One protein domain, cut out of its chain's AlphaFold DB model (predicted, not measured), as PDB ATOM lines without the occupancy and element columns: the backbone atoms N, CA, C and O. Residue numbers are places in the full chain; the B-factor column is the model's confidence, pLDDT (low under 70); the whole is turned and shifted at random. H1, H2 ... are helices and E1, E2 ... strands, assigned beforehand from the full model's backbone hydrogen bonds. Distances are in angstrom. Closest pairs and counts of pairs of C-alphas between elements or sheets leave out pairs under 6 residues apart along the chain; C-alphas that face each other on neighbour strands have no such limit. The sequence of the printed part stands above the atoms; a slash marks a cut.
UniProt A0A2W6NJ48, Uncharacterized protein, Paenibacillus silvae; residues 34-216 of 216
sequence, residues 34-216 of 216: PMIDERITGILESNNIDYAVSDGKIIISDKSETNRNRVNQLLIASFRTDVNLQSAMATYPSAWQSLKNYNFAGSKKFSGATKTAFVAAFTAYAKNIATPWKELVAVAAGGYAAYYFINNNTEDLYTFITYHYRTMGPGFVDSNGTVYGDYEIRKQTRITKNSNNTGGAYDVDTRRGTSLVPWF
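Overview. This is residues 34 to 216 of the 216 residues of an uncharacterized protein of Paenibacillus silvae (UniProt A0A2W6NJ48). A long, twisted ribbon of three antiparallel strands, E4, E5 and E6, joins two separate ends: a helical hairpin, H3 and H4, at one, and at the other a small cluster where E4 and E5 bend, E5 pairs with E2 of the short hairpin E1 and E2, and H1 and H2 pack on the sheet. The loop of residues 83 to 88, after H2, stands free and sticks out. The printed part has 183 residues, with four named helices and six named strands in the order H1 E1 E2 H2 E3 H3 H4 E4 E5 E6; the class is mixed, helices and strands. The six strands form one branched sheet, its neighbour pairs antiparallel, and E4 E5 E6 is a meander, each strand the antiparallel neighbour of the one before. The whole is extended, with a radius of gyration of the C-alphas of 24.4 A, and elongated, spanning 70 by 39 by 27 A.

Arrangement. Begin near the first printed residue with H1, residues 38 to 46, which touches H2, residues 65 to 80, where the C-alphas of Ile 43 and Leu 74 are closest at 7.2 A. They run opposite ways at a steep tilt of 59 degrees, and H2 touches H1 with residues 71 to 78 alone. Between them in the chain look for the hairpin of E1, residues 51 to 54, and E2, residues 57 to 60, where N 52 and O 59 are 2.8 A apart, within hydrogen-bond range. E2 is the antiparallel neighbour of E5, residues 178 to 192, through N 179 and O 58 at 2.8 A. H1 is on the branched sheet, with 15 pairs of C-alphas within 10 A. H2 is on it too and stands at the sheet's level, at a height over the sheet of 1.8 A, beside E4, residues 158 to 173; the closest C-alphas are Leu 75 and Pro 170, 5.3 A apart. Further on, E3, residues 104 to 107, is the antiparallel neighbour of E4, with N 106 and O 159 at 2.9 A. H3, residues 108 to 126, is only just on the sheet, with 5 pairs of C-alphas within 10 A, and only grazes it with residues 108 to 113. H3 touches H4, residues 133 to 150, in a helical hairpin, opposite ways at a steep tilt of 41 degrees, with the C-alphas of Ala 117 and Ala 140 closest at 4.2 A. H4 is not on the sheet. E4 and E5 form a hairpin, with N 164 and O 186 at 2.9 A; E4 bends by 79 degrees at residue 170 and E5 by 62 degrees at residue 182. E5 and E6, residues 201 to 209, form another hairpin, with N 187 and O 205 at 2.8 A. E2 and E6 lie on one side of E5, E4 on the other side. In H1, H2, H3 and H4 every O i to N i+4 pair is within hydrogen-bond range.

Along the chain. Find C-alpha 38 at (-23.571, 13.143, -5.544), where H1 begins, 9 residues long. E1, E2 and E3 have 4 residues each. H2 covers 22.2 A from first to last C-alpha, H3 26.8 A and H4 25.5 A. Find C-alpha 158 at (-42.289, -4.705, 14.618); from there E4 runs 40.9 A to C-alpha 173. E5 covers 40.6 A, and E6 runs 26.2 A to C-alpha 209 at (-37.005, 4.823, -11.623).

Size, cuts and confidence. The two C-alphas farthest apart are those of Asn 84 and Ile 129, 75.3 A. The printed part has no cut. The link from H2 to E3, residues 81 to 103, is long, and its residues 97 to 98 pair antiparallel with residues 164 to 165 of E4. The mean pLDDT of the printed part is 83.3; look for values under 70 at residue 34, residues 80 to 92 and residue 216.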
ATOM      1  N   PRO A  34     -34.892  14.811   0.287       67.56
ATOM      2  CA  PRO A  34     -34.662  13.895  -0.807       67.56
ATOM      3  C   PRO A  34     -33.163  13.802  -1.072       67.56
ATOM      4  O   PRO A  34     -32.472  14.814  -1.188       67.56
ATOM      5  N   MET A  35     -32.660  12.571  -1.126       74.00
ATOM      6  CA  MET A  35     -31.254  12.317  -1.406       74.00
ATOM      7  C   MET A  35     -30.943  12.729  -2.845       74.00
ATOM      8  O   MET A  35     -31.657  12.349  -3.774       74.00
ATOM      9  N   ILE A  36     -29.879  13.509  -3.007       78.50
ATOM     10  CA  ILE A  36     -29.381  13.972  -4.300       78.50
ATOM     11  C   ILE A  36     -28.243  13.040  -4.718       78.50
ATOM     12  O   ILE A  36     -27.456  12.606  -3.880       78.50
ATOM     13  N   ASP A  37     -28.165  12.711  -6.005       80.38
ATOM     14  CA  ASP A  37     -27.072  11.897  -6.536       80.38
ATOM     15  C   ASP A  37     -25.776  12.718  -6.614       80.38
ATOM     16  O   ASP A  37     -25.595  13.531  -7.524       80.38
ATOM     17  N   GLU A  38     -24.874  12.474  -5.660       82.00
ATOM     18  CA  GLU A  38     -23.571  13.143  -5.544       82.00
ATOM     19  C   GLU A  38     -22.691  12.969  -6.790       82.00
ATOM     20  O   GLU A  38     -21.873  13.832  -7.106       82.00
ATOM     21  N   ARG A  39     -22.874  11.880  -7.554       83.12
ATOM     22  CA  ARG A  39     -22.167  11.694  -8.830       83.12
ATOM     23  C   ARG A  39     -22.570  12.779  -9.823       83.12
ATOM     24  O   ARG A  39     -21.718  13.327 -10.517       83.12
ATOM     25  N   ILE A  40     -23.867  13.068  -9.919       85.12
ATOM     26  CA  ILE A  40     -24.387  14.055 -10.868       85.12
ATOM     27  C   ILE A  40     -23.941  15.451 -10.444       85.12
ATOM     28  O   ILE A  40     -23.409  16.179 -11.278       85.12
ATOM     29  N   THR A  41     -24.094  15.813  -9.169       87.44
ATOM     30  CA  THR A  41     -23.648  17.129  -8.684       87.44
ATOM     31  C   THR A  41     -22.141  17.300  -8.848       87.44
ATOM     32  O   THR A  41     -21.714  18.328  -9.363       87.44
ATOM     33  N   GLY A  42     -21.337  16.270  -8.563       86.19
ATOM     34  CA  GLY A  42     -19.888  16.303  -8.778       86.19
ATOM     35  C   GLY A  42     -19.487  16.520 -10.245       86.19
ATOM     36  O   GLY A  42     -18.539  17.256 -10.530       86.19
ATOM     37  N   ILE A  43     -20.222  15.946 -11.206       87.69
ATOM     38  CA  ILE A  43     -20.001  16.200 -12.643       87.69
ATOM     39  C   ILE A  43     -20.334  17.651 -13.000       87.69
ATOM     40  O   ILE A  43     -19.586  18.280 -13.748       87.69
ATOM     41  N   LEU A  44     -21.438  18.189 -12.480       90.19
ATOM     42  CA  LEU A  44     -21.855  19.565 -12.760       90.19
ATOM     43  C   LEU A  44     -20.865  20.579 -12.169       90.19
ATOM     44  O   LEU A  44     -20.413  21.472 -12.881       90.19
ATOM     45  N   GLU A  45     -20.451  20.384 -10.917       90.25
ATOM     46  CA  GLU A  45     -19.491  21.248 -10.217       90.25
ATOM     47  C   GLU A  45     -18.113  21.227 -10.882       90.25
ATOM     48  O   GLU A  45     -17.565  22.279 -11.207       90.25
ATOM     49  N   SER A  46     -17.577  20.038 -11.181       90.88
ATOM     50  CA  SER A  46     -16.269  19.900 -11.844       90.88
ATOM     51  C   SER A  46     -16.219  20.511 -13.249       90.88
ATOM     52  O   SER A  46     -15.139  20.837 -13.739       90.88
ATOM     53  N   ASN A  47     -17.372  20.695 -13.896       89.88
ATOM     54  CA  ASN A  47     -17.481  21.276 -15.233       89.88
ATOM     55  C   ASN A  47     -17.985  22.730 -15.237       89.88
ATOM     56  O   ASN A  47     -18.229  23.265 -16.325       89.88
ATOM     57  N   ASN A  48     -18.096  23.367 -14.062       92.25
ATOM     58  CA  ASN A  48     -18.630  24.721 -13.873       92.25
ATOM     59  C   ASN A  48     -20.021  24.899 -14.510       92.25
ATOM     60  O   ASN A  48     -20.255  25.839 -15.270       92.25
ATOM     61  N   ILE A  49     -20.923  23.948 -14.261       92.50
ATOM     62  CA  ILE A  49     -22.315  24.007 -14.711       92.50
ATOM     63  C   ILE A  49     -23.191  24.387 -13.521       92.50
ATOM     64  O   ILE A  49     -23.344  23.605 -12.584       92.50
ATOM     65  N   ASP A  50     -23.804  25.566 -13.592       92.75
ATOM     66  CA  ASP A  50     -24.733  26.034 -12.567       92.75
ATOM     67  C   ASP A  50     -26.009  25.184 -12.543       92.75
ATOM     68  O   ASP A  50     -26.611  24.887 -13.584       92.75
ATOM     69  N   TYR A  51     -26.455  24.834 -11.338       92.31
ATOM     70  CA  TYR A  51     -27.672  24.064 -11.118       92.31
ATOM     71  C   TYR A  51     -28.410  24.516  -9.857       92.31
ATOM     72  O   TYR A  51     -27.834  25.089  -8.934       92.31
ATOM     73  N   ALA A  52     -29.706  24.228  -9.818       90.12
ATOM     74  CA  ALA A  52     -30.561  24.385  -8.654       90.12
ATOM     75  C   ALA A  52     -31.144  23.027  -8.254       90.12
ATOM     76  O   ALA A  52     -31.347  22.147  -9.094       90.12
ATOM     77  N   VAL A  53     -31.449  22.867  -6.969       85.25
ATOM     78  CA  VAL A  53     -32.133  21.683  -6.449       85.25
ATOM     79  C   VAL A  53     -33.530  22.089  -6.007       85.25
ATOM     80  O   VAL A  53     -33.682  22.943  -5.137       85.25
ATOM     81  N   SER A  54     -34.549  21.461  -6.591       81.25
ATOM     82  CA  SER A  54     -35.953  21.663  -6.225       81.25
ATOM     83  C   SER A  54     -36.631  20.308  -6.089       81.25
ATOM     84  O   SER A  54     -36.555  19.489  -7.001       81.25
ATOM     85  N   ASP A  55     -37.277  20.056  -4.950       74.88
ATOM     86  CA  ASP A  55     -38.010  18.809  -4.671       74.88
ATOM     87  C   ASP A  55     -37.195  17.526  -4.928       74.88
ATOM     88  O   ASP A  55     -37.707  16.527  -5.435       74.88
ATOM     89  N   GLY A  56     -35.893  17.556  -4.622       75.25
ATOM     90  CA  GLY A  56     -34.999  16.412  -4.837       75.25
ATOM     91  C   GLY A  56     -34.585  16.176  -6.284       75.25
ATOM     92  O   GLY A  56     -33.975  15.152  -6.585       75.25
ATOM     93  N   LYS A  57     -34.910  17.105  -7.184       84.12
ATOM     94  CA  LYS A  57     -34.479  17.090  -8.580       84.12
ATOM     95  C   LYS A  57     -33.413  18.146  -8.800       84.12
ATOM     96  O   LYS A  57     -33.520  19.264  -8.300       84.12
ATOM     97  N   ILE A  58     -32.414  17.783  -9.593       88.81
ATOM     98  CA  ILE A  58     -31.386  18.701 -10.069       88.81
ATOM     99  C   ILE A  58     -31.904  19.335 -11.359       88.81
ATOM    100  O   ILE A  58     -32.366  18.631 -12.258       88.81
ATOM    101  N   ILE A  59     -31.837  20.658 -11.449       92.19
ATOM    102  CA  ILE A  59     -32.239  21.428 -12.625       92.19
ATOM    103  C   ILE A  59     -31.052  22.293 -13.032       92.19
ATOM    104  O   ILE A  59     -30.614  23.132 -12.250       92.19
ATOM    105  N   ILE A  60     -30.524  22.103 -14.241       93.50
ATOM    106  CA  ILE A  60     -29.453  22.962 -14.759       93.50
ATOM    107  C   ILE A  60     -30.003  24.363 -15.065       93.50
ATOM    108  O   ILE A  60     -31.117  24.508 -15.578       93.50
ATOM    109  N   SER A  61     -29.226  25.396 -14.744       92.44
ATOM    110  CA  SER A  61     -29.647  26.793 -14.898       92.44
ATOM    111  C   SER A  61     -29.743  27.208 -16.367       92.44
ATOM    112  O   SER A  61     -30.759  27.768 -16.784       92.44
ATOM    113  N   ASP A  62     -28.724  26.885 -17.173       91.38
ATOM    114  CA  ASP A  62     -28.776  27.074 -18.625       91.38
ATOM    115  C   ASP A  62     -29.425  25.866 -19.308       91.38
ATOM    116  O   ASP A  62     -28.848  24.782 -19.415       91.38
ATOM    117  N   LYS A  63     -30.640  26.096 -19.806       92.88
ATOM    118  CA  LYS A  63     -31.488  25.101 -20.462       92.88
ATOM    119  C   LYS A  63     -31.288  25.057 -21.975       92.88
ATOM    120  O   LYS A  63     -32.077  24.394 -22.643       92.88
ATOM    121  N   SER A  64     -30.302  25.761 -22.533       92.12
ATOM    122  CA  SER A  64     -30.002  25.741 -23.967       92.12
ATOM    123  C   SER A  64     -29.725  24.321 -24.470       92.12
ATOM    124  O   SER A  64     -29.198  23.471 -23.751       92.12
ATOM    125  N   GLU A  65     -30.072  24.033 -25.726       92.06
ATOM    126  CA  GLU A  65     -29.841  22.705 -26.308       92.06
ATOM    127  C   GLU A  65     -28.360  22.316 -26.294       92.06
ATOM    128  O   GLU A  65     -28.020  21.185 -25.946       92.06
ATOM    129  N   THR A  66     -27.478  23.273 -26.582       92.12
ATOM    130  CA  THR A  66     -26.028  23.094 -26.514       92.12
ATOM    131  C   THR A  66     -25.578  22.666 -25.119       92.12
ATOM    132  O   THR A  66     -24.838  21.688 -24.997       92.12
ATOM    133  N   ASN A  67     -26.048  23.340 -24.062       91.44
ATOM    134  CA  ASN A  67     -25.648  23.008 -22.698       91.44
ATOM    135  C   ASN A  67     -26.248  21.675 -22.225       91.44
ATOM    136  O   ASN A  67     -25.533  20.848 -21.663       91.44
ATOM    137  N   ARG A  68     -27.520  21.396 -22.537       93.69
ATOM    138  CA  ARG A  68     -28.149  20.092 -22.250       93.69
ATOM    139  C   ARG A  68     -27.401  18.936 -22.915       93.69
ATOM    140  O   ARG A  68     -27.127  17.926 -22.269       93.69
ATOM    141  N   ASN A  69     -27.037  19.085 -24.189       92.88
ATOM    142  CA  ASN A  69     -26.287  18.067 -24.927       92.88
ATOM    143  C   ASN A  69     -24.888  17.869 -24.338       92.88
ATOM    144  O   ASN A  69     -24.450  16.727 -24.191       92.88
ATOM    145  N   ARG A  70     -24.223  18.956 -23.925       93.12
ATOM    146  CA  ARG A  70     -22.947  18.892 -23.203       93.12
ATOM    147  C   ARG A  70     -23.084  18.120 -21.890       93.12
ATOM    148  O   ARG A  70     -22.288  17.219 -21.644       93.12
ATOM    149  N   VAL A  71     -24.098  18.410 -21.071       91.88
ATOM    150  CA  VAL A  71     -24.329  17.690 -19.803       91.88
ATOM    151  C   VAL A  71     -24.600  16.207 -20.063       91.88
ATOM    152  O   VAL A  71     -23.979  15.357 -19.434       91.88
ATOM    153  N   ASN A  72     -25.451  15.877 -21.038       92.38
ATOM    154  CA  ASN A  72     -25.714  14.488 -21.426       92.38
ATOM    155  C   ASN A  72     -24.435  13.751 -21.853       92.38
ATOM    156  O   ASN A  72     -24.210  12.612 -21.445       92.38
ATOM    157  N   GLN A  73     -23.564  14.402 -22.627       90.88
ATOM    158  CA  GLN A  73     -22.266  13.839 -23.001       90.88
ATOM    159  C   GLN A  73     -21.356  13.625 -21.793       90.88
ATOM    160  O   GLN A  73     -20.717  12.582 -21.721       90.88
ATOM    161  N   LEU A  74     -21.323  14.553 -20.831       89.81
ATOM    162  CA  LEU A  74     -20.549  14.406 -19.593       89.81
ATOM    163  C   LEU A  74     -21.068  13.252 -18.726       89.81
ATOM    164  O   LEU A  74     -20.274  12.457 -18.228       89.81
ATOM    165  N   LEU A  75     -22.389  13.105 -18.598       87.38
ATOM    166  CA  LEU A  75     -23.007  11.984 -17.885       87.38
ATOM    167  C   LEU A  75     -22.644  10.646 -18.541       87.38
ATOM    168  O   LEU A  75     -22.224   9.716 -17.853       87.38
ATOM    169  N   ILE A  76     -22.727  10.559 -19.871       85.62
ATOM    170  CA  ILE A  76     -22.316   9.367 -20.627       85.62
ATOM    171  C   ILE A  76     -20.805   9.133 -20.512       85.62
ATOM    172  O   ILE A  76     -20.376   7.993 -20.368       85.62
ATOM    173  N   ALA A  77     -19.985  10.183 -20.568       81.81
ATOM    174  CA  ALA A  77     -18.537  10.074 -20.448       81.81
ATOM    175  C   ALA A  77     -18.149   9.540 -19.070       81.81
ATOM    176  O   ALA A  77     -17.421   8.560 -19.015       81.81
ATOM    177  N   SER A  78     -18.739  10.069 -17.989       76.06
ATOM    178  CA  SER A  78     -18.541   9.568 -16.619       76.06
ATOM    179  C   SER A  78     -18.875   8.080 -16.462       76.06
ATOM    180  O   SER A  78     -18.341   7.407 -15.589       76.06
ATOM    181  N   PHE A  79     -19.743   7.562 -17.332       70.81
ATOM    182  CA  PHE A  79     -20.114   6.154 -17.399       70.81
ATOM    183  C   PHE A  79     -19.158   5.317 -18.269       70.81
ATOM    184  O   PHE A  79     -19.071   4.107 -18.098       70.81
ATOM    185  N   ARG A  80     -18.456   5.939 -19.225       64.62
ATOM    186  CA  ARG A  80     -17.555   5.277 -20.184       64.62
ATOM    187  C   ARG A  80     -16.078   5.328 -19.788       64.62
ATOM    188  O   ARG A  80     -15.332   4.451 -20.213       64.62
ATOM    189  N   THR A  81     -15.626   6.323 -19.023       51.75
ATOM    190  CA  THR A  81     -14.214   6.487 -18.615       51.75
ATOM    191  C   THR A  81     -13.795   5.553 -17.477       51.75
ATOM    192  O   THR A  81     -13.214   5.989 -16.493       51.75
ATOM    193  N   ASP A  82     -14.025   4.255 -17.664       45.31
ATOM    194  CA  ASP A  82     -13.507   3.168 -16.824       45.31
ATOM    195  C   ASP A  82     -12.642   2.201 -17.664       45.31
ATOM    196  O   ASP A  82     -12.694   0.982 -17.532       45.31
ATOM    197  N   VAL A  83     -11.861   2.754 -18.605       45.44
ATOM    198  CA  VAL A  83     -10.943   1.975 -19.462       45.44
ATOM    199  C   VAL A  83      -9.469   2.233 -19.124       45.44
ATOM    200  O   VAL A  83      -8.620   1.478 -19.580       45.44
ATOM    201  N   ASN A  84      -9.114   3.251 -18.321       41.22
ATOM    202  CA  ASN A  84      -7.693   3.550 -18.077       41.22
ATOM    203  C   ASN A  84      -7.365   4.376 -16.813       41.22
ATOM    204  O   ASN A  84      -6.557   5.296 -16.879       41.22
ATOM    205  N   LEU A  85      -7.927   4.048 -15.643       40.75
ATOM    206  CA  LEU A  85      -7.282   4.435 -14.380       40.75
ATOM    207  C   LEU A  85      -7.534   3.401 -13.276       40.75
ATOM    208  O   LEU A  85      -8.655   3.034 -12.944       40.75
ATOM    209  N   GLN A  86      -6.433   2.903 -12.739       39.19
ATOM    210  CA  GLN A  86      -6.314   1.820 -11.780       39.19
ATOM    211  C   GLN A  86      -6.896   2.209 -10.402       39.19
ATOM    212  O   GLN A  86      -6.138   2.625  -9.534       39.19
ATOM    213  N   SER A  87      -8.217   2.118 -10.191       39.66
ATOM    214  CA  SER A  87      -8.906   1.712  -8.937       39.66
ATOM    215  C   SER A  87     -10.363   2.206  -8.881       39.66
ATOM    216  O   SER A  87     -10.632   3.386  -9.050       39.66
ATOM    217  N   ALA A  88     -11.271   1.278  -8.552       40.28
ATOM    218  CA  ALA A  88     -12.725   1.430  -8.377       40.28
ATOM    219  C   ALA A  88     -13.577   1.414  -9.660       40.28
ATOM    220  O   ALA A  88     -14.240   2.383 -10.005       40.28
ATOM    221  N   MET A  89     -13.633   0.229 -10.277       42.66
ATOM    222  CA  MET A  89     -14.658  -0.162 -11.244       42.66
ATOM    223  C   MET A  89     -16.062   0.262 -10.783       42.66
ATOM    224  O   MET A  89     -16.616  -0.323  -9.844       42.66
ATOM    225  N   ALA A  90     -16.684   1.202 -11.485       50.41
ATOM    226  CA  ALA A  90     -18.129   1.351 -11.476       50.41
ATOM    227  C   ALA A  90     -18.715   0.256 -12.382       50.41
ATOM    228  O   ALA A  90     -19.208   0.511 -13.477       50.41
ATOM    229  N   THR A  91     -18.640  -1.006 -11.940       59.31
ATOM    230  CA  THR A  91     -19.376  -2.098 -12.585       59.31
ATOM    231  C   THR A  91     -20.853  -1.790 -12.429       59.31
ATOM    232  O   THR A  91     -21.375  -1.828 -11.318       59.31
ATOM    233  N   TYR A  92     -21.518  -1.448 -13.528       67.06
ATOM    234  CA  TYR A  92     -22.960  -1.256 -13.534       67.06
ATOM    235  C   TYR A  92     -23.663  -2.615 -13.669       67.06
ATOM    236  O   TYR A  92     -23.253  -3.432 -14.497       67.06
ATOM    237  N   PRO A  93     -24.729  -2.880 -12.897       79.19
ATOM    238  CA  PRO A  93     -25.317  -2.028 -11.859       79.19
ATOM    239  C   PRO A  93     -24.393  -1.799 -10.663       79.19
ATOM    240  O   PRO A  93     -23.776  -2.756 -10.193       79.19
ATOM    241  N   SER A  94     -24.369  -0.576 -10.124       81.62
ATOM    242  CA  SER A  94     -23.540  -0.267  -8.955       81.62
ATOM    243  C   SER A  94     -23.899  -1.156  -7.756       81.62
ATOM    244  O   SER A  94     -24.989  -1.738  -7.672       81.62
ATOM    245  N   ALA A  95     -23.002  -1.223  -6.771       85.88
ATOM    246  CA  ALA A  95     -23.340  -1.812  -5.481       85.88
ATOM    247  C   ALA A  95     -24.552  -1.095  -4.855       85.88
ATOM    248  O   ALA A  95     -24.774   0.097  -5.086       85.88
ATOM    249  N   TRP A  96     -25.326  -1.833  -4.060       88.94
ATOM    250  CA  TRP A  96     -26.458  -1.277  -3.324       88.94
ATOM    251  C   TRP A  96     -25.972  -0.290  -2.265       88.94
ATOM    252  O   TRP A  96     -25.194  -0.641  -1.380       88.94
ATOM    253  N   GLN A  97     -26.485   0.929  -2.333       88.50
ATOM    254  CA  GLN A  97     -26.266   1.995  -1.366       88.50
ATOM    255  C   GLN A  97     -27.536   2.202  -0.537       88.50
ATOM    256  O   GLN A  97     -28.634   1.846  -0.959       88.50
ATOM    257  N   SER A  98     -27.413   2.708   0.691       87.94
ATOM    258  CA  SER A  98     -28.555   2.838   1.606       87.94
ATOM    259  C   SER A  98     -29.250   4.191   1.477       87.94
ATOM    260  O   SER A  98     -28.615   5.226   1.641       87.94
ATOM    261  N   LEU A  99     -30.572   4.169   1.290       86.94
ATOM    262  CA  LEU A  99     -31.452   5.339   1.356       86.94
ATOM    263  C   LEU A  99     -31.929   5.556   2.803       86.94
ATOM    264  O   LEU A  99     -33.118   5.461   3.107       86.94
ATOM    265  N   LYS A 100     -30.988   5.820   3.720       83.44
ATOM    266  CA  LYS A 100     -31.244   5.837   5.176       83.44
ATOM    267  C   LYS A 100     -32.364   6.790   5.597       83.44
ATOM    268  O   LYS A 100     -33.127   6.441   6.491       83.44
ATOM    269  N   ASN A 101     -32.496   7.934   4.922       82.56
ATOM    270  CA  ASN A 101     -33.514   8.951   5.217       82.56
ATOM    271  C   ASN A 101     -34.954   8.447   5.009       82.56
ATOM    272  O   ASN A 101     -35.893   9.056   5.510       82.56
ATOM    273  N   TYR A 102     -35.131   7.342   4.278       83.31
ATOM    274  CA  TYR A 102     -36.432   6.731   4.010       83.31
ATOM    275  C   TYR A 102     -36.683   5.462   4.827       83.31
ATOM    276  O   TYR A 102     -37.776   4.898   4.755       83.31
ATOM    277  N   ASN A 103     -35.693   4.987   5.588       85.69
ATOM    278  CA  ASN A 103     -35.866   3.798   6.410       85.69
ATOM    279  C   ASN A 103     -36.901   4.059   7.509       85.69
ATOM    280  O   ASN A 103     -36.912   5.112   8.144       85.69
ATOM    281  N   PHE A 104     -37.741   3.063   7.762       85.12
ATOM    282  CA  PHE A 104     -38.795   3.119   8.761       85.12
ATOM    283  C   PHE A 104     -38.689   1.935   9.719       85.12
ATOM    284  O   PHE A 104     -38.483   0.796   9.295       85.12
ATOM    285  N   ALA A 105     -38.875   2.202  11.008       85.69
ATOM    286  CA  ALA A 105     -39.024   1.186  12.037       85.69
ATOM    287  C   ALA A 105     -40.173   1.577  12.971       85.69
ATOM    288  O   ALA A 105     -40.143   2.632  13.603       85.69
ATOM    289  N   GLY A 106     -41.180   0.714  13.071       82.62
ATOM    290  CA  GLY A 106     -42.355   0.933  13.907       82.62
ATOM    291  C   GLY A 106     -42.703  -0.288  14.746       82.62
ATOM    292  O   GLY A 106     -42.419  -1.420  14.360       82.62
ATOM    293  N   SER A 107     -43.356  -0.055  15.884       83.06
ATOM    294  CA  SER A 107     -43.938  -1.096  16.739       83.06
ATOM    295  C   SER A 107     -45.442  -0.877  16.856       83.06
ATOM    296  O   SER A 107     -45.911   0.226  17.157       83.06
ATOM    297  N   LYS A 108     -46.211  -1.950  16.650       80.75
ATOM    298  CA  LYS A 108     -47.668  -1.916  16.810       80.75
ATOM    299  C   LYS A 108     -48.059  -1.635  18.262       80.75
ATOM    300  O   LYS A 108     -48.984  -0.855  18.503       80.75
ATOM    301  N   LYS A 109     -47.357  -2.239  19.227       81.38
ATOM    302  CA  LYS A 109     -47.651  -2.071  20.656       81.38
ATOM    303  C   LYS A 109     -47.309  -0.661  21.131       81.38
ATOM    304  O   LYS A 109     -48.141  -0.027  21.776       81.38
ATOM    305  N   PHE A 110     -46.154  -0.141  20.723       81.25
ATOM    306  CA  PHE A 110     -45.734   1.224  21.027       81.25
ATOM    307  C   PHE A 110     -46.677   2.275  20.428       81.25
ATOM    308  O   PHE A 110     -47.073   3.216  21.117       81.25
ATOM    309  N   SER A 111     -47.094   2.107  19.165       81.31
ATOM    310  CA  SER A 111     -48.057   3.014  18.521       81.31
ATOM    311  C   SER A 111     -49.392   3.038  19.274       81.31
ATOM    312  O   SER A 111     -49.930   4.111  19.554       81.31
ATOM    313  N   GLY A 112     -49.905   1.872  19.684       81.38
ATOM    314  CA  GLY A 112     -51.124   1.787  20.494       81.38
ATOM    315  C   GLY A 112     -50.991   2.463  21.865       81.38
ATOM    316  O   GLY A 112     -51.875   3.224  22.270       81.38
ATOM    317  N   ALA A 113     -49.863   2.259  22.546       79.12
ATOM    318  CA  ALA A 113     -49.584   2.883  23.838       79.12
ATOM    319  C   ALA A 113     -49.484   4.410  23.730       79.12
ATOM    320  O   ALA A 113     -50.081   5.131  24.527       79.12
ATOM    321  N   THR A 114     -48.803   4.906  22.695       78.50
ATOM    322  CA  THR A 114     -48.655   6.343  22.422       78.50
ATOM    323  C   THR A 114     -50.006   6.998  22.132       78.50
ATOM    324  O   THR A 114     -50.319   8.048  22.693       78.50
ATOM    325  N   LYS A 115     -50.862   6.353  21.327       82.00
ATOM    326  CA  LYS A 115     -52.232   6.835  21.068       82.00
ATOM    327  C   LYS A 115     -53.066   6.889  22.347       82.00
ATOM    328  O   LYS A 115     -53.780   7.860  22.573       82.00
ATOM    329  N   THR A 116     -52.936   5.883  23.210       82.44
ATOM    330  CA  THR A 116     -53.652   5.831  24.494       82.44
ATOM    331  C   THR A 116     -53.181   6.931  25.445       82.44
ATOM    332  O   THR A 116     -54.005   7.621  26.043       82.44
ATOM    333  N   ALA A 117     -51.868   7.151  25.529       81.31
ATOM    334  CA  ALA A 117     -51.264   8.232  26.302       81.31
ATOM    335  C   ALA A 117     -51.770   9.611  25.850       81.31
ATOM    336  O   ALA A 117     -52.182  10.426  26.677       81.31
ATOM    337  N   PHE A 118     -51.806   9.844  24.533       82.62
ATOM    338  CA  PHE A 118     -52.327  11.080  23.952       82.62
ATOM    339  C   PHE A 118     -53.804  11.291  24.295       82.62
ATOM    340  O   PHE A 118     -54.174  12.361  24.776       82.62
ATOM    341  N   VAL A 119     -54.648  10.273  24.100       82.88
ATOM    342  CA  VAL A 119     -56.084  10.362  24.404       82.88
ATOM    343  C   VAL A 119     -56.317  10.638  25.889       82.88
ATOM    344  O   VAL A 119     -57.155  11.478  26.222       82.88
ATOM    345  N   ALA A 120     -55.566   9.990  26.782       86.69
ATOM    346  CA  ALA A 120     -55.669  10.214  28.221       86.69
ATOM    347  C   ALA A 120     -55.324  11.665  28.593       86.69
ATOM    348  O   ALA A 120     -56.125  12.343  29.243       86.69
ATOM    349  N   ALA A 121     -54.176  12.167  28.127       83.38
ATOM    350  CA  ALA A 121     -53.735  13.531  28.406       83.38
ATOM    351  C   ALA A 121     -54.675  14.578  27.798       83.38
ATOM    352  O   ALA A 121     -55.067  15.528  28.477       83.38
ATOM    353  N   PHE A 122     -55.109  14.378  26.550       85.25
ATOM    354  CA  PHE A 122     -56.060  15.267  25.889       85.25
ATOM    355  C   PHE A 122     -57.404  15.302  26.618       85.25
ATOM    356  O   PHE A 122     -57.969  16.375  26.814       85.25
ATOM    357  N   THR A 123     -57.905  14.151  27.072       86.81
ATOM    358  CA  THR A 123     -59.168  14.078  27.819       86.81
ATOM    359  C   THR A 123     -59.060  14.795  29.165       86.81
ATOM    360  O   THR A 123     -59.973  15.536  29.530       86.81
ATOM    361  N   ALA A 124     -57.953  14.616  29.893       86.81
ATOM    362  CA  ALA A 124     -57.724  15.297  31.166       86.81
ATOM    363  C   ALA A 124     -57.607  16.818  30.994       86.81
ATOM    364  O   ALA A 124     -58.204  17.564  31.772       86.81
ATOM    365  N   TYR A 125     -56.924  17.266  29.939       87.00
ATOM    366  CA  TYR A 125     -56.866  18.674  29.556       87.00
ATOM    367  C   TYR A 125     -58.250  19.228  29.192       87.00
ATOM    368  O   TYR A 125     -58.688  20.232  29.746       87.00
ATOM    369  N   ALA A 126     -58.976  18.551  28.297       86.56
ATOM    370  CA  ALA A 126     -60.279  18.998  27.806       86.56
ATOM    371  C   ALA A 126     -61.335  19.092  28.919       86.56
ATOM    372  O   ALA A 126     -62.212  19.952  28.869       86.56
ATOM    373  N   LYS A 127     -61.242  18.229  29.938       90.31
ATOM    374  CA  LYS A 127     -62.115  18.256  31.119       90.31
ATOM    375  C   LYS A 127     -61.635  19.199  32.231       90.31
ATOM    376  O   LYS A 127     -62.274  19.235  33.276       90.31
ATOM    377  N   ASN A 128     -60.544  19.945  32.028       88.12
ATOM    378  CA  ASN A 128     -59.875  20.754  33.057       88.12
ATOM    379  C   ASN A 128     -59.519  19.956  34.332       88.12
ATOM    380  O   ASN A 128     -59.481  20.515  35.423       88.12
ATOM    381  N   ILE A 129     -59.282  18.645  34.203       84.88
ATOM    382  CA  ILE A 129     -58.864  17.778  35.319       84.88
ATOM    383  C   ILE A 129     -57.382  18.002  35.621       84.88
ATOM    384  O   ILE A 129     -56.993  18.080  36.779       84.88
ATOM    385  N   ALA A 130     -56.570  18.114  34.571       80.06
ATOM    386  CA  ALA A 130     -55.152  18.430  34.648       80.06
ATOM    387  C   ALA A 130     -54.867  19.554  33.655       80.06
ATOM    388  O   ALA A 130     -55.243  19.471  32.486       80.06
ATOM    389  N   THR A 131     -54.219  20.616  34.121       75.81
ATOM    390  CA  THR A 131     -53.950  21.818  33.309       75.81
ATOM    391  C   THR A 131     -52.463  22.176  33.284       75.81
ATOM    392  O   THR A 131     -51.952  22.519  32.216       75.81
ATOM    393  N   PRO A 132     -51.723  22.064  34.407       86.69
ATOM    394  CA  PRO A 132     -50.272  22.163  34.393       86.69
ATOM    395  C   PRO A 132     -49.643  21.063  33.536       86.69
ATOM    396  O   PRO A 132     -50.024  19.894  33.597       86.69
ATOM    397  N   TRP A 133     -48.608  21.422  32.781       70.62
ATOM    398  CA  TRP A 133     -47.927  20.496  31.873       70.62
ATOM    399  C   TRP A 133     -47.386  19.244  32.585       70.62
ATOM    400  O   TRP A 133     -47.446  18.154  32.027       70.62
ATOM    401  N   LYS A 134     -46.909  19.376  33.831       78.50
ATOM    402  CA  LYS A 134     -46.390  18.249  34.624       78.50
ATOM    403  C   LYS A 134     -47.468  17.199  34.899       78.50
ATOM    404  O   LYS A 134     -47.197  16.006  34.813       78.50
ATOM    405  N   GLU A 135     -48.688  17.643  35.192       78.75
ATOM    406  CA  GLU A 135     -49.826  16.756  35.446       78.75
ATOM    407  C   GLU A 135     -50.292  16.081  34.156       78.75
ATOM    408  O   GLU A 135     -50.567  14.886  34.154       78.75
ATOM    409  N   LEU A 136     -50.295  16.804  33.032       77.31
ATOM    410  CA  LEU A 136     -50.604  16.223  31.722       77.31
ATOM    411  C   LEU A 136     -49.591  15.156  31.300       77.31
ATOM    412  O   LEU A 136     -49.987  14.114  30.779       77.31
ATOM    413  N   VAL A 137     -48.301  15.373  31.570       75.12
ATOM    414  CA  VAL A 137     -47.255  14.365  31.345       75.12
ATOM    415  C   VAL A 137     -47.475  13.145  32.242       75.12
ATOM    416  O   VAL A 137     -47.367  12.019  31.764       75.12
ATOM    417  N   ALA A 138     -47.842  13.340  33.512       74.12
ATOM    418  CA  ALA A 138     -48.156  12.232  34.414       74.12
ATOM    419  C   ALA A 138     -49.374  11.420  33.936       74.12
ATOM    420  O   ALA A 138     -49.334  10.191  33.938       74.12
ATOM    421  N   VAL A 139     -50.430  12.088  33.454       80.19
ATOM    422  CA  VAL A 139     -51.602  11.427  32.857       80.19
ATOM    423  C   VAL A 139     -51.223  10.668  31.583       80.19
ATOM    424  O   VAL A 139     -51.650   9.526  31.407       80.19
ATOM    425  N   ALA A 140     -50.397  11.257  30.713       76.62
ATOM    426  CA  ALA A 140     -49.897  10.590  29.512       76.62
ATOM    427  C   ALA A 140     -49.096   9.328  29.868       76.62
ATOM    428  O   ALA A 140     -49.358   8.258  29.321       76.62
ATOM    429  N   ALA A 141     -48.171   9.431  30.826       74.94
ATOM    430  CA  ALA A 141     -47.378   8.306  31.313       74.94
ATOM    431  C   ALA A 141     -48.262   7.206  31.922       74.94
ATOM    432  O   ALA A 141     -48.056   6.027  31.643       74.94
ATOM    433  N   GLY A 142     -49.290   7.586  32.688       76.69
ATOM    434  CA  GLY A 142     -50.284   6.657  33.225       76.69
ATOM    435  C   GLY A 142     -51.066   5.933  32.127       76.69
ATOM    436  O   GLY A 142     -51.195   4.713  32.176       76.69
ATOM    437  N   GLY A 143     -51.530   6.652  31.100       77.62
ATOM    438  CA  GLY A 143     -52.212   6.064  29.941       77.62
ATOM    439  C   GLY A 143     -51.311   5.125  29.132       77.62
ATOM    440  O   GLY A 143     -51.741   4.038  28.742       77.62
ATOM    441  N   TYR A 144     -50.046   5.506  28.939       77.81
ATOM    442  CA  TYR A 144     -49.034   4.666  28.299       77.81
ATOM    443  C   TYR A 144     -48.809   3.365  29.085       77.81
ATOM    444  O   TYR A 144     -48.900   2.270  28.528       77.81
ATOM    445  N   ALA A 145     -48.564   3.475  30.394       73.06
ATOM    446  CA  ALA A 145     -48.338   2.332  31.271       73.06
ATOM    447  C   ALA A 145     -49.570   1.419  31.330       73.06
ATOM    448  O   ALA A 145     -49.442   0.208  31.154       73.06
ATOM    449  N   ALA A 146     -50.768   1.988  31.497       82.25
ATOM    450  CA  ALA A 146     -52.023   1.242  31.523       82.25
ATOM    451  C   ALA A 146     -52.218   0.411  30.249       82.25
ATOM    452  O   ALA A 146     -52.592  -0.756  30.336       82.25
ATOM    453  N   TYR A 147     -51.893   0.960  29.073       85.75
ATOM    454  CA  TYR A 147     -51.955   0.203  27.824       85.75
ATOM    455  C   TYR A 147     -51.030  -1.019  27.840       85.75
ATOM    456  O   TYR A 147     -51.454  -2.102  27.436       85.75
ATOM    457  N   TYR A 148     -49.788  -0.876  28.313       81.75
ATOM    458  CA  TYR A 148     -48.840  -1.993  28.404       81.75
ATOM    459  C   TYR A 148     -49.262  -3.047  29.432       81.75
ATOM    460  O   TYR A 148     -49.099  -4.237  29.167       81.75
ATOM    461  N   PHE A 149     -49.826  -2.622  30.565       83.81
ATOM    462  CA  PHE A 149     -50.354  -3.530  31.584       83.81
ATOM    463  C   PHE A 149     -51.569  -4.316  31.081       83.81
ATOM    464  O   PHE A 149     -51.606  -5.534  31.228       83.81
ATOM    465  N   ILE A 150     -52.540  -3.642  30.456       87.75
ATOM    466  CA  ILE A 150     -53.767  -4.275  29.943       87.75
ATOM    467  C   ILE A 150     -53.450  -5.199  28.765       87.75
ATOM    468  O   ILE A 150     -53.966  -6.310  28.683       87.75
ATOM    469  N   ASN A 151     -52.576  -4.760  27.859       85.06
ATOM    470  CA  ASN A 151     -52.214  -5.504  26.654       85.06
ATOM    471  C   ASN A 151     -50.909  -6.291  26.844       85.06
ATOM    472  O   ASN A 151     -50.099  -6.406  25.917       85.06
ATOM    473  N   ASN A 152     -50.664  -6.824  28.046       78.00
ATOM    474  CA  ASN A 152     -49.436  -7.565  28.338       78.00
ATOM    475  C   ASN A 152     -49.288  -8.806  27.433       78.00
ATOM    476  O   ASN A 152     -48.204  -9.032  26.900       78.00
ATOM    477  N   ASN A 153     -50.394  -9.505  27.163       79.94
ATOM    478  CA  ASN A 153     -50.474 -10.713  26.339       79.94
ATOM    479  C   ASN A 153     -50.472 -10.428  24.831       79.94
ATOM    480  O   ASN A 153     -50.374 -11.351  24.027       79.94
ATOM    481  N   THR A 154     -50.602  -9.163  24.418       76.88
ATOM    482  CA  THR A 154     -50.504  -8.796  23.006       76.88
ATOM    483  C   THR A 154     -49.039  -8.804  22.590       76.88
ATOM    484  O   THR A 154     -48.229  -8.032  23.118       76.88
ATOM    485  N   GLU A 155     -48.712  -9.672  21.635       76.31
ATOM    486  CA  GLU A 155     -47.386  -9.731  21.031       76.31
ATOM    487  C   GLU A 155     -47.044  -8.404  20.352       76.31
ATOM    488  O   GLU A 155     -47.871  -7.804  19.654       76.31
ATOM    489  N   ASP A 156     -45.817  -7.937  20.568       79.44
ATOM    490  CA  ASP A 156     -45.323  -6.752  19.884       79.44
ATOM    491  C   ASP A 156     -44.864  -7.136  18.478       79.44
ATOM    492  O   ASP A 156     -43.995  -7.991  18.304       79.44
ATOM    493  N   LEU A 157     -45.484  -6.520  17.478       85.38
ATOM    494  CA  LEU A 157     -45.145  -6.728  16.082       85.38
ATOM    495  C   LEU A 157     -44.412  -5.492  15.576       85.38
ATOM    496  O   LEU A 157     -44.974  -4.393  15.517       85.38
ATOM    497  N   TYR A 158     -43.161  -5.702  15.200       85.50
ATOM    498  CA  TYR A 158     -42.289  -4.705  14.618       85.50
ATOM    499  C   TYR A 158     -42.379  -4.760  13.100       85.50
ATOM    500  O   TYR A 158     -42.367  -5.834  12.498       85.50
ATOM    501  N   THR A 159     -42.456  -3.585  12.486       87.44
ATOM    502  CA  THR A 159     -42.370  -3.406  11.037       87.44
ATOM    503  C   THR A 159     -41.122  -2.600  10.729       87.44
ATOM    504  O   THR A 159     -40.986  -1.472  11.202       87.44
ATOM    505  N   PHE A 160     -40.230  -3.171   9.931       88.88
ATOM    506  CA  PHE A 160     -39.042  -2.512   9.408       88.88
ATOM    507  C   PHE A 160     -39.181  -2.385   7.898       88.88
ATOM    508  O   PHE A 160     -39.503  -3.361   7.223       88.88
ATOM    509  N   ILE A 161     -38.929  -1.196   7.368       90.50
ATOM    510  CA  ILE A 161     -38.826  -0.956   5.933       90.50
ATOM    511  C   ILE A 161     -37.465  -0.320   5.687       90.50
ATOM    512  O   ILE A 161     -37.196   0.773   6.183       90.50
ATOM    513  N   THR A 162     -36.598  -1.002   4.945       92.50
ATOM    514  CA  THR A 162     -35.297  -0.468   4.538       92.50
ATOM    515  C   THR A 162     -35.252  -0.259   3.037       92.50
ATOM    516  O   THR A 162     -35.692  -1.109   2.260       92.50
ATOM    517  N   TYR A 163     -34.713   0.887   2.630       92.56
ATOM    518  CA  TYR A 163     -34.560   1.248   1.232       92.56
ATOM    519  C   TYR A 163     -33.088   1.277   0.843       92.56
ATOM    520  O   TYR A 163     -32.222   1.809   1.547       92.56
ATOM    521  N   HIS A 164     -32.819   0.720  -0.327       92.69
ATOM    522  CA  HIS A 164     -31.526   0.764  -0.979       92.69
ATOM    523  C   HIS A 164     -31.697   1.222  -2.417       92.69
ATOM    524  O   HIS A 164     -32.741   0.985  -3.018       92.69
ATOM    525  N   TYR A 165     -30.666   1.837  -2.980       92.25
ATOM    526  CA  TYR A 165     -30.625   2.172  -4.396       92.25
ATOM    527  C   TYR A 165     -29.329   1.695  -5.031       92.25
ATOM    528  O   TYR A 165     -28.328   1.478  -4.349       92.25
ATOM    529  N   ARG A 166     -29.352   1.537  -6.346       89.94
ATOM    530  CA  ARG A 166     -28.155   1.409  -7.168       89.94
ATOM    531  C   ARG A 166     -28.348   2.151  -8.475       89.94
ATOM    532  O   ARG A 166     -29.470   2.261  -8.972       89.94
ATOM    533  N   THR A 167     -27.252   2.635  -9.029       88.62
ATOM    534  CA  THR A 167     -27.234   3.283 -10.334       88.62
ATOM    535  C   THR A 167     -27.157   2.211 -11.414       88.62
ATOM    536  O   THR A 167     -26.319   1.306 -11.354       88.62
ATOM    537  N   MET A 168     -28.059   2.298 -12.384       88.31
ATOM    538  CA  MET A 168     -28.184   1.374 -13.513       88.31
ATOM    539  C   MET A 168     -27.565   1.948 -14.789       88.31
ATOM    540  O   MET A 168     -27.092   1.187 -15.631       88.31
ATOM    541  N   GLY A 169     -27.535   3.276 -14.906       85.19
ATOM    542  CA  GLY A 169     -27.135   3.982 -16.116       85.19
ATOM    543  C   GLY A 169     -26.680   5.421 -15.850       85.19
ATOM    544  O   GLY A 169     -26.767   5.909 -14.722       85.19
ATOM    545  N   PRO A 170     -26.210   6.131 -16.891       83.56
ATOM    546  CA  PRO A 170     -25.694   7.496 -16.767       83.56
ATOM    547  C   PRO A 170     -26.761   8.538 -16.386       83.56
ATOM    548  O   PRO A 170     -26.407   9.586 -15.838       83.56
ATOM    549  N   GLY A 171     -28.041   8.252 -16.649       87.88
ATOM    550  CA  GLY A 171     -29.116   9.244 -16.613       87.88
ATOM    551  C   GLY A 171     -29.143  10.130 -17.863       87.88
ATOM    552  O   GLY A 171     -28.393   9.904 -18.815       87.88
ATOM    553  N   PHE A 172     -30.023  11.128 -17.873       90.75
ATOM    554  CA  PHE A 172     -30.155  12.114 -18.947       90.75
ATOM    555  C   PHE A 172     -30.773  13.423 -18.441       90.75
ATOM    556  O   PHE A 172     -31.378  13.477 -17.373       90.75
ATOM    557  N   VAL A 173     -30.651  14.481 -19.235       93.06
ATOM    558  CA  VAL A 173     -31.282  15.785 -19.018       93.06
ATOM    559  C   VAL A 173     -32.402  15.979 -20.033       93.06
ATOM    560  O   VAL A 173     -32.182  15.801 -21.236       93.06
ATOM    561  N   ASP A 174     -33.595  16.337 -19.559       92.19
ATOM    562  CA  ASP A 174     -34.742  16.642 -20.420       92.19
ATOM    563  C   ASP A 174     -34.663  18.050 -21.031       92.19
ATOM    564  O   ASP A 174     -33.791  18.854 -20.704       92.19
ATOM    565  N   SER A 175     -35.614  18.387 -21.904       90.44
ATOM    566  CA  SER A 175     -35.698  19.709 -22.540       90.44
ATOM    567  C   SER A 175     -35.878  20.875 -21.557       90.44
ATOM    568  O   SER A 175     -35.532  22.005 -21.900       90.44
ATOM    569  N   ASN A 176     -36.372  20.621 -20.342       90.62
ATOM    570  CA  ASN A 176     -36.572  21.628 -19.302       90.62
ATOM    571  C   ASN A 176     -35.322  21.851 -18.435       90.62
ATOM    572  O   ASN A 176     -35.354  22.698 -17.537       90.62
ATOM    573  N   GLY A 177     -34.241  21.110 -18.694       88.69
ATOM    574  CA  GLY A 177     -33.021  21.128 -17.893       88.69
ATOM    575  C   GLY A 177     -33.106  20.274 -16.626       88.69
ATOM    576  O   GLY A 177     -32.216  20.351 -15.785       88.69
ATOM    577  N   THR A 178     -34.154  19.469 -16.464       92.62
ATOM    578  CA  THR A 178     -34.289  18.543 -15.337       92.62
ATOM    579  C   THR A 178     -33.394  17.340 -15.574       92.62
ATOM    580  O   THR A 178     -33.483  16.681 -16.613       92.62
ATOM    581  N   VAL A 179     -32.546  17.032 -14.597       90.69
ATOM    582  CA  VAL A 179     -31.690  15.853 -14.634       90.69
ATOM    583  C   VAL A 179     -32.436  14.661 -14.044       90.69
ATOM    584  O   VAL A 179     -32.943  14.705 -12.922       90.69
ATOM    585  N   TYR A 180     -32.470  13.584 -14.812       90.44
ATOM    586  CA  TYR A 180     -33.039  12.296 -14.460       90.44
ATOM    587  C   TYR A 180     -31.916  11.275 -14.364       90.44
ATOM    588  O   TYR A 180     -31.129  11.117 -15.296       90.44
ATOM    589  N   GLY A 181     -31.832  10.562 -13.246       88.38
ATOM    590  CA  GLY A 181     -30.931   9.420 -13.157       88.38
ATOM    591  C   GLY A 181     -31.541   8.167 -13.776       88.38
ATOM    592  O   GLY A 181     -32.680   8.169 -14.241       88.38
ATOM    593  N   ASP A 182     -30.780   7.081 -13.753       89.56
ATOM    594  CA  ASP A 182     -31.282   5.736 -14.025       89.56
ATOM    595  C   ASP A 182     -30.943   4.873 -12.812       89.56
ATOM    596  O   ASP A 182     -29.791   4.477 -12.610       89.56
ATOM    597  N   TYR A 183     -31.940   4.669 -11.955       91.00
ATOM    598  CA  TYR A 183     -31.786   4.011 -10.669       91.00
ATOM    599  C   TYR A 183     -32.673   2.783 -10.575       91.00
ATOM    600  O   TYR A 183     -33.748   2.684 -11.167       91.00
ATOM    601  N   GLU A 184     -32.249   1.868  -9.722       93.75
ATOM    602  CA  GLU A 184     -33.091   0.806  -9.216       93.75
ATOM    603  C   GLU A 184     -33.153   0.920  -7.697       93.75
ATOM    604  O   GLU A 184     -32.122   0.973  -7.029       93.75
ATOM    605  N   ILE A 185     -34.366   0.988  -7.157       94.38
ATOM    606  CA  ILE A 185     -34.634   1.086  -5.728       94.38
ATOM    607  C   ILE A 185     -35.169  -0.256  -5.249       94.38
ATOM    608  O   ILE A 185     -36.118  -0.800  -5.811       94.38
ATOM    609  N   ARG A 186     -34.579  -0.772  -4.175       95.50
ATOM    610  CA  ARG A 186     -35.012  -1.970  -3.468       95.50
ATOM    611  C   ARG A 186     -35.622  -1.571  -2.132       95.50
ATOM    612  O   ARG A 186     -34.938  -0.991  -1.292       95.50
ATOM    613  N   LYS A 187     -36.885  -1.937  -1.931       95.06
ATOM    614  CA  LYS A 187     -37.606  -1.895  -0.661       95.06
ATOM    615  C   LYS A 187     -37.548  -3.275  -0.025       95.06
ATOM    616  O   LYS A 187     -37.931  -4.263  -0.644       95.06
ATOM    617  N   GLN A 188     -37.084  -3.346   1.210       94.69
ATOM    618  CA  GLN A 188     -37.099  -4.561   2.011       94.69
ATOM    619  C   GLN A 188     -38.049  -4.335   3.177       94.69
ATOM    620  O   GLN A 188     -37.832  -3.433   3.983       94.69
ATOM    621  N   THR A 189     -39.099  -5.142   3.260       93.38
ATOM    622  CA  THR A 189     -40.085  -5.063   4.336       93.38
ATOM    623  C   THR A 189     -39.918  -6.276   5.232       93.38
ATOM    624  O   THR A 189     -39.985  -7.411   4.765       93.38
ATOM    625  N   ARG A 190     -39.714  -6.059   6.530       92.00
ATOM    626  CA  ARG A 190     -39.722  -7.119   7.539       92.00
ATOM    627  C   ARG A 190     -40.822  -6.866   8.549       92.00
ATOM    628  O   ARG A 190     -40.906  -5.785   9.122       92.00
ATOM    629  N   ILE A 191     -41.607  -7.900   8.815       90.38
ATOM    630  CA  ILE A 191     -42.591  -7.923   9.890       90.38
ATOM    631  C   ILE A 191     -42.186  -9.038  10.852       90.38
ATOM    632  O   ILE A 191     -42.167 -10.213  10.484       90.38
ATOM    633  N   THR A 192     -41.816  -8.683  12.080       89.56
ATOM    634  CA  THR A 192     -41.241  -9.629  13.044       89.56
ATOM    635  C   THR A 192     -41.642  -9.304  14.477       89.56
ATOM    636  O   THR A 192     -42.011  -8.178  14.792       89.56
ATOM    637  N   LYS A 193     -41.549 -10.296  15.363       86.94
ATOM    638  CA  LYS A 193     -41.699 -10.113  16.813       86.94
ATOM    639  C   LYS A 193     -40.417  -9.588  17.471       86.94
ATOM    640  O   LYS A 193     -40.447  -9.142  18.612       86.94
ATOM    641  N   ASN A 194     -39.289  -9.634  16.759       84.00
ATOM    642  CA  ASN A 194     -37.990  -9.247  17.298       84.00
ATOM    643  C   ASN A 194     -37.704  -7.765  17.034       84.00
ATOM    644  O   ASN A 194     -37.702  -7.313  15.889       84.00
ATOM    645  N   SER A 195     -37.350  -7.021  18.079       82.44
ATOM    646  CA  SER A 195     -37.014  -5.593  17.989       82.44
ATOM    647  C   SER A 195     -35.697  -5.295  17.255       82.44
ATOM    648  O   SER A 195     -35.433  -4.145  16.914       82.44
ATOM    649  N   ASN A 196     -34.873  -6.308  16.974       83.94
ATOM    650  CA  ASN A 196     -33.563  -6.173  16.326       83.94
ATOM    651  C   ASN A 196     -33.581  -6.441  14.804       83.94
ATOM    652  O   ASN A 196     -32.531  -6.713  14.227       83.94
ATOM    653  N   ASN A 197     -34.752  -6.383  14.153       83.06
ATOM    654  CA  ASN A 197     -34.909  -6.599  12.705       83.06
ATOM    655  C   ASN A 197     -34.433  -7.992  12.221       83.06
ATOM    656  O   ASN A 197     -33.860  -8.139  11.142       83.06
ATOM    657  N   THR A 198     -34.686  -9.041  13.012       86.81
ATOM    658  CA  THR A 198     -34.366 -10.440  12.659       86.81
ATOM    659  C   THR A 198     -35.611 -11.329  12.648       86.81
ATOM    660  O   THR A 198     -36.601 -11.029  13.314       86.81
ATOM    661  N   GLY A 199     -35.575 -12.436  11.898       88.69
ATOM    662  CA  GLY A 199     -36.682 -13.400  11.822       88.69
ATOM    663  C   GLY A 199     -37.971 -12.833  11.207       88.69
ATOM    664  O   GLY A 199     -37.957 -11.779  10.571       88.69
ATOM    665  N   GLY A 200     -39.087 -13.538  11.399       90.81
ATOM    666  CA  GLY A 200     -40.404 -13.116  10.912       90.81
ATOM    667  C   GLY A 200     -40.572 -13.186   9.391       90.81
ATOM    668  O   GLY A 200     -39.780 -13.814   8.687       90.81
ATOM    669  N   ALA A 201     -41.627 -12.541   8.894       92.56
ATOM    670  CA  ALA A 201     -41.907 -12.435   7.469       92.56
ATOM    671  C   ALA A 201     -41.012 -11.365   6.833       92.56
ATOM    672  O   ALA A 201     -40.790 -10.300   7.415       92.56
ATOM    673  N   TYR A 202     -40.500 -11.653   5.642       94.62
ATOM    674  CA  TYR A 202     -39.592 -10.781   4.911       94.62
ATOM    675  C   TYR A 202     -39.977 -10.757   3.437       94.62
ATOM    676  O   TYR A 202     -40.166 -11.812   2.836       94.62
ATOM    677  N   ASP A 203     -40.076  -9.557   2.884       95.25
ATOM    678  CA  ASP A 203     -40.443  -9.310   1.497       95.25
ATOM    679  C   ASP A 203     -39.493  -8.293   0.860       95.25
ATOM    680  O   ASP A 203     -38.956  -7.406   1.535       95.25
ATOM    681  N   VAL A 204     -39.272  -8.435  -0.445       95.81
ATOM    682  CA  VAL A 204     -38.386  -7.569  -1.223       95.81
ATOM    683  C   VAL A 204     -39.077  -7.170  -2.514       95.81
ATOM    684  O   VAL A 204     -39.344  -8.011  -3.366       95.81
ATOM    685  N   ASP A 205     -39.257  -5.867  -2.698       96.06
ATOM    686  CA  ASP A 205     -39.776  -5.272  -3.927       96.06
ATOM    687  C   ASP A 205     -38.692  -4.369  -4.527       96.06
ATOM    688  O   ASP A 205     -38.066  -3.571  -3.830       96.06
ATOM    689  N   THR A 206     -38.412  -4.534  -5.816       96.06
ATOM    690  CA  THR A 206     -37.371  -3.786  -6.524       96.06
ATOM    691  C   THR A 206     -37.968  -3.141  -7.763       96.06
ATOM    692  O   THR A 206     -38.550  -3.827  -8.601       96.06
ATOM    693  N   ARG A 207     -37.808  -1.821  -7.898       94.69
ATOM    694  CA  ARG A 207     -38.373  -1.041  -9.005       94.69
ATOM    695  C   ARG A 207     -37.337  -0.103  -9.592       94.69
ATOM    696  O   ARG A 207     -36.554   0.505  -8.864       94.69
ATOM    697  N   ARG A 208     -37.363   0.041 -10.916       93.19
ATOM    698  CA  ARG A 208     -36.571   1.054 -11.618       93.19
ATOM    699  C   ARG A 208     -37.281   2.397 -11.616       93.19
ATOM    700  O   ARG A 208     -38.509   2.458 -11.646       93.19
ATOM    701  N   GLY A 209     -36.500   3.464 -11.603       88.88
ATOM    702  CA  GLY A 209     -37.005   4.823 -11.623       88.88
ATOM    703  C   GLY A 209     -35.908   5.827 -11.935       88.88
ATOM    704  O   GLY A 209     -34.726   5.500 -11.971       88.88
ATOM    705  N   THR A 210     -36.316   7.071 -12.147       87.81
ATOM    706  CA  THR A 210     -35.410   8.155 -12.540       87.81
ATOM    707  C   THR A 210     -35.059   9.119 -11.407       87.81
ATOM    708  O   THR A 210     -34.386  10.124 -11.620       87.81
ATOM    709  N   SER A 211     -35.509   8.815 -10.186       85.25
ATOM    710  CA  SER A 211     -35.269   9.618  -8.986       85.25
ATOM    711  C   SER A 211     -35.007   8.725  -7.777       85.25
ATOM    712  O   SER A 211     -35.501   7.600  -7.732       85.25
ATOM    713  N   LEU A 212     -34.295   9.251  -6.779       86.00
ATOM    714  CA  LEU A 212     -34.015   8.581  -5.502       86.00
ATOM    715  C   LEU A 212     -35.151   8.740  -4.474       86.00
ATOM    716  O   LEU A 212     -34.923   8.706  -3.265       86.00
ATOM    717  N   VAL A 213     -36.380   8.925  -4.956       85.69
ATOM    718  CA  VAL A 213     -37.582   8.995  -4.124       85.69
ATOM    719  C   VAL A 213     -38.285   7.631  -4.172       85.69
ATOM    720  O   VAL A 213     -38.832   7.264  -5.215       85.69
ATOM    721  N   PRO A 214     -38.257   6.841  -3.082       83.69
ATOM    722  CA  PRO A 214     -38.936   5.556  -3.010       83.69
ATOM    723  C   PRO A 214     -40.454   5.701  -2.812       83.69
ATOM    724  O   PRO A 214     -40.959   6.746  -2.403       83.69
ATOM    725  N   TRP A 215     -41.183   4.609  -3.052       83.69
ATOM    726  CA  TRP A 215     -42.611   4.502  -2.739       83.69
ATOM    727  C   TRP A 215     -42.827   4.030  -1.296       83.69
ATOM    728  O   TRP A 215     -42.052   3.214  -0.784       83.69
ATOM    729  N   PHE A 216     -43.894   4.513  -0.657       69.75
ATOM    730  CA  PHE A 216     -44.270   4.168   0.720       69.75
ATOM    731  C   PHE A 216     -45.150   2.920   0.780       69.75
ATOM    732  O   PHE A 216     -46.011   2.749  -0.107       69.75
TER     733      PHE A 216